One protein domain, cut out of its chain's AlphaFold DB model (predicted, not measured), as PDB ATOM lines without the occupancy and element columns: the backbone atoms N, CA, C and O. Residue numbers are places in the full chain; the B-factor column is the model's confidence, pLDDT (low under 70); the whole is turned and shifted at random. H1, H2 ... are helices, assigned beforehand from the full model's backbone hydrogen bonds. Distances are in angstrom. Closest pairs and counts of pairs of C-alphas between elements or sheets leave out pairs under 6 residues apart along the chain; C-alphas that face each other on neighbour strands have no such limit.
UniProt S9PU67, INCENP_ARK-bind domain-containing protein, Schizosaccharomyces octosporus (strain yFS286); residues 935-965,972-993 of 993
ATOM      1  N   TRP A 935      92.006 110.004  65.992       91.50
ATOM      2  CA  TRP A 935      91.459 110.822  67.076       91.50
ATOM      3  C   TRP A 935      92.415 110.851  68.273       91.50
ATOM      4  O   TRP A 935      92.743 109.809  68.832       91.50
ATOM      5  N   ASP A 936      92.818 112.055  68.690       91.19
ATOM      6  CA  ASP A 936      93.606 112.277  69.909       91.19
ATOM      7  C   ASP A 936      92.839 111.756  71.144       91.19
ATOM      8  O   ASP A 936      91.749 112.270  71.436       91.19
ATOM      9  N   PRO A 937      93.366 110.771  71.898       91.75
ATOM     10  CA  PRO A 937      92.690 110.245  73.079       91.75
ATOM     11  C   PRO A 937      92.501 111.310  74.170       91.75
ATOM     12  O   PRO A 937      91.470 111.286  74.844       91.75
ATOM     13  N   ASP A 938      93.395 112.303  74.293       90.12
ATOM     14  CA  ASP A 938      93.213 113.411  75.250       90.12
ATOM     15  C   ASP A 938      91.978 114.261  74.915       90.12
ATOM     16  O   ASP A 938      91.376 114.867  75.802       90.12
ATOM     17  N   LYS A 939      91.564 114.304  73.642       90.12
ATOM     18  CA  LYS A 939      90.372 115.040  73.196       90.12
ATOM     19  C   LYS A 939      89.070 114.292  73.503       90.12
ATOM     20  O   LYS A 939      88.027 114.929  73.629       90.12
ATOM     21  N   ILE A 940      89.128 112.963  73.630       90.81
ATOM     22  CA  ILE A 940      87.978 112.102  73.957       90.81
ATOM     23  C   ILE A 940      87.827 111.959  75.476       90.81
ATOM     24  O   ILE A 940      86.745 112.178  76.020       90.81
ATOM     25  N   PHE A 941      88.910 111.585  76.161       90.81
ATOM     26  CA  PHE A 941      88.898 111.224  77.582       90.81
ATOM     27  C   PHE A 941      89.301 112.381  78.509       90.81
ATOM     28  O   PHE A 941      89.046 112.323  79.715       90.81
ATOM     29  N   GLY A 942      89.885 113.447  77.954       90.56
ATOM     30  CA  GLY A 942      90.607 114.465  78.710       90.56
ATOM     31  C   GLY A 942      92.029 114.007  79.040       90.56
ATOM     32  O   GLY A 942      92.285 112.815  79.203       90.56
ATOM     33  N   SER A 943      92.947 114.963  79.192       88.50
ATOM     34  CA  SER A 943      94.308 114.668  79.639       88.50
ATOM     35  C   SER A 943      94.313 113.963  80.999       88.50
ATOM     36  O   SER A 943      93.639 114.383  81.951       88.50
ATOM     37  N   ILE A 944      95.083 112.875  81.097       86.19
ATOM     38  CA  ILE A 944      95.168 112.063  82.316       86.19
ATOM     39  C   ILE A 944      95.713 112.931  83.456       86.19
ATOM     40  O   ILE A 944      96.846 113.414  83.425       86.19
ATOM     41  N   LYS A 945      94.892 113.149  84.489       84.94
ATOM     42  CA  LYS A 945      95.266 114.000  85.625       84.94
ATOM     43  C   LYS A 945      96.364 113.336  86.471       84.94
ATOM     44  O   LYS A 945      96.252 112.140  86.744       84.94
ATOM     45  N   PRO A 946      97.367 114.094  86.962       82.62
ATOM     46  CA  PRO A 946      98.412 113.556  87.833       82.62
ATOM     47  C   PRO A 946      97.844 112.820  89.051       82.62
ATOM     48  O   PRO A 946      96.966 113.337  89.748       82.62
ATOM     49  N   LEU A 947      98.366 111.621  89.326       83.00
ATOM     50  CA  LEU A 947      97.851 110.729  90.364       83.00
ATOM     51  C   LEU A 947      98.219 111.225  91.772       83.00
ATOM     52  O   LEU A 947      99.217 110.815  92.368       83.00
ATOM     53  N   HIS A 948      97.400 112.113  92.333       83.56
ATOM     54  CA  HIS A 948      97.637 112.650  93.669       83.56
ATOM     55  C   HIS A 948      97.367 111.575  94.737       83.56
ATOM     56  O   HIS A 948      96.224 111.310  95.112       83.56
ATOM     57  N   MET A 949      98.420 110.953  95.271       80.12
ATOM     58  CA  MET A 949      98.288 109.867  96.254       80.12
ATOM     59  C   MET A 949      97.524 110.306  97.516       80.12
ATOM     60  O   MET A 949      96.644 109.583  97.985       80.12
ATOM     61  N   ASP A 950      97.747 111.529  98.010       80.44
ATOM     62  CA  ASP A 950      96.969 112.077  99.136       80.44
ATOM     63  C   ASP A 950      95.485 112.342  98.815       80.44
ATOM     64  O   ASP A 950      94.732 112.680  99.728       80.44
ATOM     65  N   GLU A 951      95.051 112.217  97.551       83.38
ATOM     66  CA  GLU A 951      93.640 112.253  97.148       83.38
ATOM     67  C   GLU A 951      92.974 110.880  97.261       83.38
ATOM     68  O   GLU A 951      91.932 110.765  97.909       83.38
ATOM     69  N   LEU A 952      93.600 109.827  96.726       81.81
ATOM     70  CA  LEU A 952      93.091 108.457  96.858       81.81
ATOM     71  C   LEU A 952      93.001 108.025  98.328       81.81
ATOM     72  O   LEU A 952      92.017 107.424  98.757       81.81
ATOM     73  N   PHE A 953      93.999 108.396  99.132       79.69
ATOM     74  CA  PHE A 953      94.076 108.031 100.546       79.69
ATOM     75  C   PHE A 953      93.525 109.121 101.488       79.69
ATOM     76  O   PHE A 953      93.902 109.179 102.662       79.69
ATOM     77  N   LYS A 954      92.545 109.927 101.032       72.81
ATOM     78  CA  LYS A 954      91.807 110.948 101.826       72.81
ATOM     79  C   LYS A 954      91.056 110.427 103.065       72.81
ATOM     80  O   LYS A 954      90.380 111.224 103.718       72.81
ATOM     81  N   SER A 955      91.179 109.138 103.400       64.69
ATOM     82  CA  SER A 955      90.611 108.492 104.591       64.69
ATOM     83  C   SER A 955      90.804 109.319 105.872       64.69
ATOM     84  O   SER A 955      91.776 110.061 106.026       64.69
ATOM     85  N   LYS A 956      89.858 109.206 106.811       68.69
ATOM     86  CA  LYS A 956      89.791 110.076 107.999       68.69
ATOM     87  C   LYS A 956      90.987 109.898 108.954       68.69
ATOM     88  O   LYS A 956      91.271 110.789 109.748       68.69
ATOM     89  N   ASP A 957      91.731 108.802 108.806       69.38
ATOM     90  CA  ASP A 957      92.898 108.413 109.602       69.38
ATOM     91  C   ASP A 957      94.253 108.876 109.024       69.38
ATOM     92  O   ASP A 957      95.283 108.253 109.299       69.38
ATOM     93  N   ARG A 958      94.308 109.983 108.258       63.03
ATOM     94  CA  ARG A 958      95.567 110.508 107.662       63.03
ATOM     95  C   ARG A 958      96.732 110.626 108.656       63.03
ATOM     96  O   ARG A 958      97.879 110.407 108.289       63.03
ATOM     97  N   ASN A 959      96.443 110.902 109.929       63.41
ATOM     98  CA  ASN A 959      97.448 110.995 110.995       63.41
ATOM     99  C   ASN A 959      98.151 109.656 111.315       63.41
ATOM    100  O   ASN A 959      99.204 109.670 111.950       63.41
ATOM    101  N   LYS A 960      97.591 108.511 110.898       62.16
ATOM    102  CA  LYS A 960      98.217 107.180 110.994       62.16
ATOM    103  C   LYS A 960      98.863 106.745 109.682       62.16
ATOM    104  O   LYS A 960      99.936 106.148 109.719       62.16
ATOM    105  N   LEU A 961      98.271 107.081 108.533       65.88
ATOM    106  CA  LEU A 961      98.879 106.847 107.218       65.88
ATOM    107  C   LEU A 961      99.885 107.950 106.850       65.88
ATOM    108  O   LEU A 961      99.789 108.581 105.801       65.88
ATOM    109  N   ARG A 962     100.924 108.123 107.680       71.69
ATOM    110  CA  ARG A 962     102.191 108.650 107.159       71.69
ATOM    111  C   ARG A 962     102.709 107.633 106.150       71.69
ATOM    112  O   ARG A 962     103.190 106.569 106.547       71.69
ATOM    113  N   PHE A 963     102.618 107.954 104.860       71.69
ATOM    114  CA  PHE A 963     103.339 107.210 103.838       71.69
ATOM    115  C   PHE A 963     104.805 107.108 104.263       71.69
ATOM    116  O   PHE A 963     105.432 108.110 104.615       71.69
ATOM    117  N   ARG A 964     105.347 105.885 104.275       78.56
ATOM    118  CA  ARG A 964     106.794 105.708 104.438       78.56
ATOM    119  C   ARG A 964     107.474 106.484 103.306       78.56
ATOM    120  O   ARG A 964     106.967 106.391 102.185       78.56
ATOM    121  N   PRO A 965     108.568 107.228 103.567       73.75
ATOM    122  CA  PRO A 965     109.300 107.909 102.505       73.75
ATOM    123  C   PRO A 965     109.672 106.863 101.458       73.75
ATOM    124  O   PRO A 965     110.362 105.886 101.759       73.75
ATOM    125  N   TRP A 972     105.670 108.599  92.445       67.56
ATOM    126  CA  TRP A 972     104.873 108.904  91.253       67.56
ATOM    127  C   TRP A 972     104.318 110.343  91.241       67.56
ATOM    128  O   TRP A 972     103.531 110.692  90.364       67.56
ATOM    129  N   SER A 973     104.652 111.176  92.235       68.56
ATOM    130  CA  SER A 973     104.100 112.527  92.369       68.56
ATOM    131  C   SER A 973     105.036 113.627  91.868       68.56
ATOM    132  O   SER A 973     104.538 114.650  91.386       68.56
ATOM    133  N   SER A 974     106.357 113.422  91.925       67.38
ATOM    134  CA  SER A 974     107.346 114.499  91.745       67.38
ATOM    135  C   SER A 974     108.136 114.432  90.436       67.38
ATOM    136  O   SER A 974     108.103 115.386  89.663       67.38
ATOM    137  N   GLN A 975     108.873 113.339  90.214       68.44
ATOM    138  CA  GLN A 975     110.019 113.326  89.292       68.44
ATOM    139  C   GLN A 975     109.677 112.807  87.887       68.44
ATOM    140  O   GLN A 975     110.234 113.284  86.908       68.44
ATOM    141  N   ASP A 976     108.767 111.835  87.804       72.00
ATOM    142  CA  ASP A 976     108.544 110.979  86.627       72.00
ATOM    143  C   ASP A 976     107.353 111.464  85.774       72.00
ATOM    144  O   ASP A 976     106.492 110.700  85.340       72.00
ATOM    145  N   ARG A 977     107.235 112.790  85.620       79.69
ATOM    146  CA  ARG A 977     106.186 113.432  84.815       79.69
ATOM    147  C   ARG A 977     106.752 113.777  83.444       79.69
ATOM    148  O   ARG A 977     107.746 114.497  83.388       79.69
ATOM    149  N   LEU A 978     106.076 113.360  82.370       84.38
ATOM    150  CA  LEU A 978     106.408 113.828  81.022       84.38
ATOM    151  C   LEU A 978     106.378 115.361  80.987       84.38
ATOM    152  O   LEU A 978     105.441 116.002  81.475       84.38
ATOM    153  N   THR A 979     107.417 115.940  80.403       89.25
ATOM    154  CA  THR A 979     107.502 117.369  80.117       89.25
ATOM    155  C   THR A 979     106.530 117.745  79.000       89.25
ATOM    156  O   THR A 979     106.154 116.916  78.169       89.25
ATOM    157  N   GLN A 980     106.148 119.023  78.927       89.06
ATOM    158  CA  GLN A 980     105.274 119.496  77.847       89.06
ATOM    159  C   GLN A 980     105.892 119.236  76.462       89.06
ATOM    160  O   GLN A 980     105.178 118.852  75.546       89.06
ATOM    161  N   ALA A 981     107.220 119.338  76.330       92.62
ATOM    162  CA  ALA A 981     107.922 119.046  75.083       92.62
ATOM    163  C   ALA A 981     107.783 117.575  74.646       92.62
ATOM    164  O   ALA A 981     107.631 117.310  73.457       92.62
ATOM    165  N   GLU A 982     107.791 116.618  75.579       92.44
ATOM    166  CA  GLU A 982     107.560 115.197  75.274       92.44
ATOM    167  C   GLU A 982     106.101 114.931  74.883       92.44
ATOM    168  O   GLU A 982     105.851 114.177  73.945       92.44
ATOM    169  N   ILE A 983     105.143 115.600  75.537       90.94
ATOM    170  CA  ILE A 983     103.711 115.532  75.199       90.94
ATOM    171  C   ILE A 983     103.454 116.110  73.797       90.94
ATOM    172  O   ILE A 983     102.777 115.483  72.982       90.94
ATOM    173  N   ASP A 984     104.030 117.272  73.484       92.75
ATOM    174  CA  ASP A 984     103.884 117.932  72.184       92.75
ATOM    175  C   ASP A 984     104.578 117.131  71.067       92.75
ATOM    176  O   ASP A 984     104.061 117.031  69.952       92.75
ATOM    177  N   ASN A 985     105.726 116.509  71.363       95.25
ATOM    178  CA  ASN A 985     106.428 115.639  70.420       95.25
ATOM    179  C   ASN A 985     105.669 114.324  70.176       95.25
ATOM    180  O   ASN A 985     105.558 113.889  69.033       95.25
ATOM    181  N   TYR A 986     105.074 113.730  71.217       91.19
ATOM    182  CA  TYR A 986     104.160 112.593  71.076       91.19
ATOM    183  C   TYR A 986     102.959 112.952  70.190       91.19
ATOM    184  O   TYR A 986     102.675 112.239  69.230       91.19
ATOM    185  N   LYS A 987     102.299 114.094  70.436       92.38
ATOM    186  CA  LYS A 987     101.168 114.547  69.607       92.38
ATOM    187  C   LYS A 987     101.569 114.791  68.151       92.38
ATOM    188  O   LYS A 987     100.818 114.399  67.262       92.38
ATOM    189  N   ARG A 988     102.756 115.353  67.892       93.81
ATOM    190  CA  ARG A 988     103.299 115.491  66.529       93.81
ATOM    191  C   ARG A 988     103.523 114.128  65.867       93.81
ATOM    192  O   ARG A 988     103.039 113.913  64.761       93.81
ATOM    193  N   ASN A 989     104.193 113.197  66.547       93.06
ATOM    194  CA  ASN A 989     104.495 111.863  66.012       93.06
ATOM    195  C   ASN A 989     103.231 111.030  65.733       93.06
ATOM    196  O   ASN A 989     103.208 110.249  64.788       93.06
ATOM    197  N   MET A 990     102.170 111.219  66.523       91.06
ATOM    198  CA  MET A 990     100.871 110.565  66.326       91.06
ATOM    199  C   MET A 990      99.964 111.266  65.295       91.06
ATOM    200  O   MET A 990      98.883 110.760  64.994       91.06
ATOM    201  N   GLY A 991     100.360 112.428  64.759       90.56
ATOM    202  CA  GLY A 991      99.523 113.225  63.853       90.56
ATOM    203  C   GLY A 991      98.295 113.855  64.526       90.56
ATOM    204  O   GLY A 991      97.264 114.038  63.880       90.56
ATOM    205  N   TYR A 992      98.389 114.150  65.827       89.44
ATOM    206  CA  TYR A 992      97.356 114.820  66.630       89.44
ATOM    207  C   TYR A 992      97.542 116.346  66.727       89.44
ATOM    208  O   TYR A 992      96.648 117.021  67.243       89.44
ATOM    209  N   LEU A 993      98.693 116.872  66.281       83.69
ATOM    210  CA  LEU A 993      99.084 118.287  66.342       83.69
ATOM    211  C   LEU A 993      99.139 118.922  64.943       83.69
ATOM    212  O   LEU A 993      99.737 118.272  64.057       83.69
TER     213      LEU A 993
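What this domain is: This is residues 935 to 965 and 972 to 993 of the 993 residues of the protein "INCENP_ARK-bind domain-containing protein" of Schizosaccharomyces octosporus (strain yFS286) (UniProt S9PU67). What shape is it? With little regular structure, it is a long open loop: it runs out through small helices H1 and H2, turns round in residues 953 to 965 and, after a cut, comes back through H3. What builds it? The 53 printed residues have three named helices, in the order H1, H2, H3, and no named strand; the class is all helix, with 19 residues, under half, in named elements. How compact is it? It is extended, with a radius of gyration of the C-alphas of 16.2 A and spans of 48 by 23 by 10 A.

Where its parts are: Where are the first helices? H1, residues 937 to 941, begins at C-alpha 937 (92.690, 110.245, 73.079) and measures 6.0 A; H2, residues 949 to 952, measures 5.4 A. Where is H3? Residues 980 to 989 span 14.1 A, ending at C-alpha 989 (104.495, 111.863, 66.012).

How they stand to each other: Do helices touch? H1, H2 and H3 are apart. Are backbone pairs within hydrogen-bond range? Every O i to N i+4 pair is in H1 and H3; H2 is too short for one.

The domain as a whole: Where is the cut? Residues 966 to 971 are not printed; C-alphas 965 and 972 are 12.1 A apart. Where is confidence low? Residues 955 to 961 and 972 to 975 have pLDDT under 70.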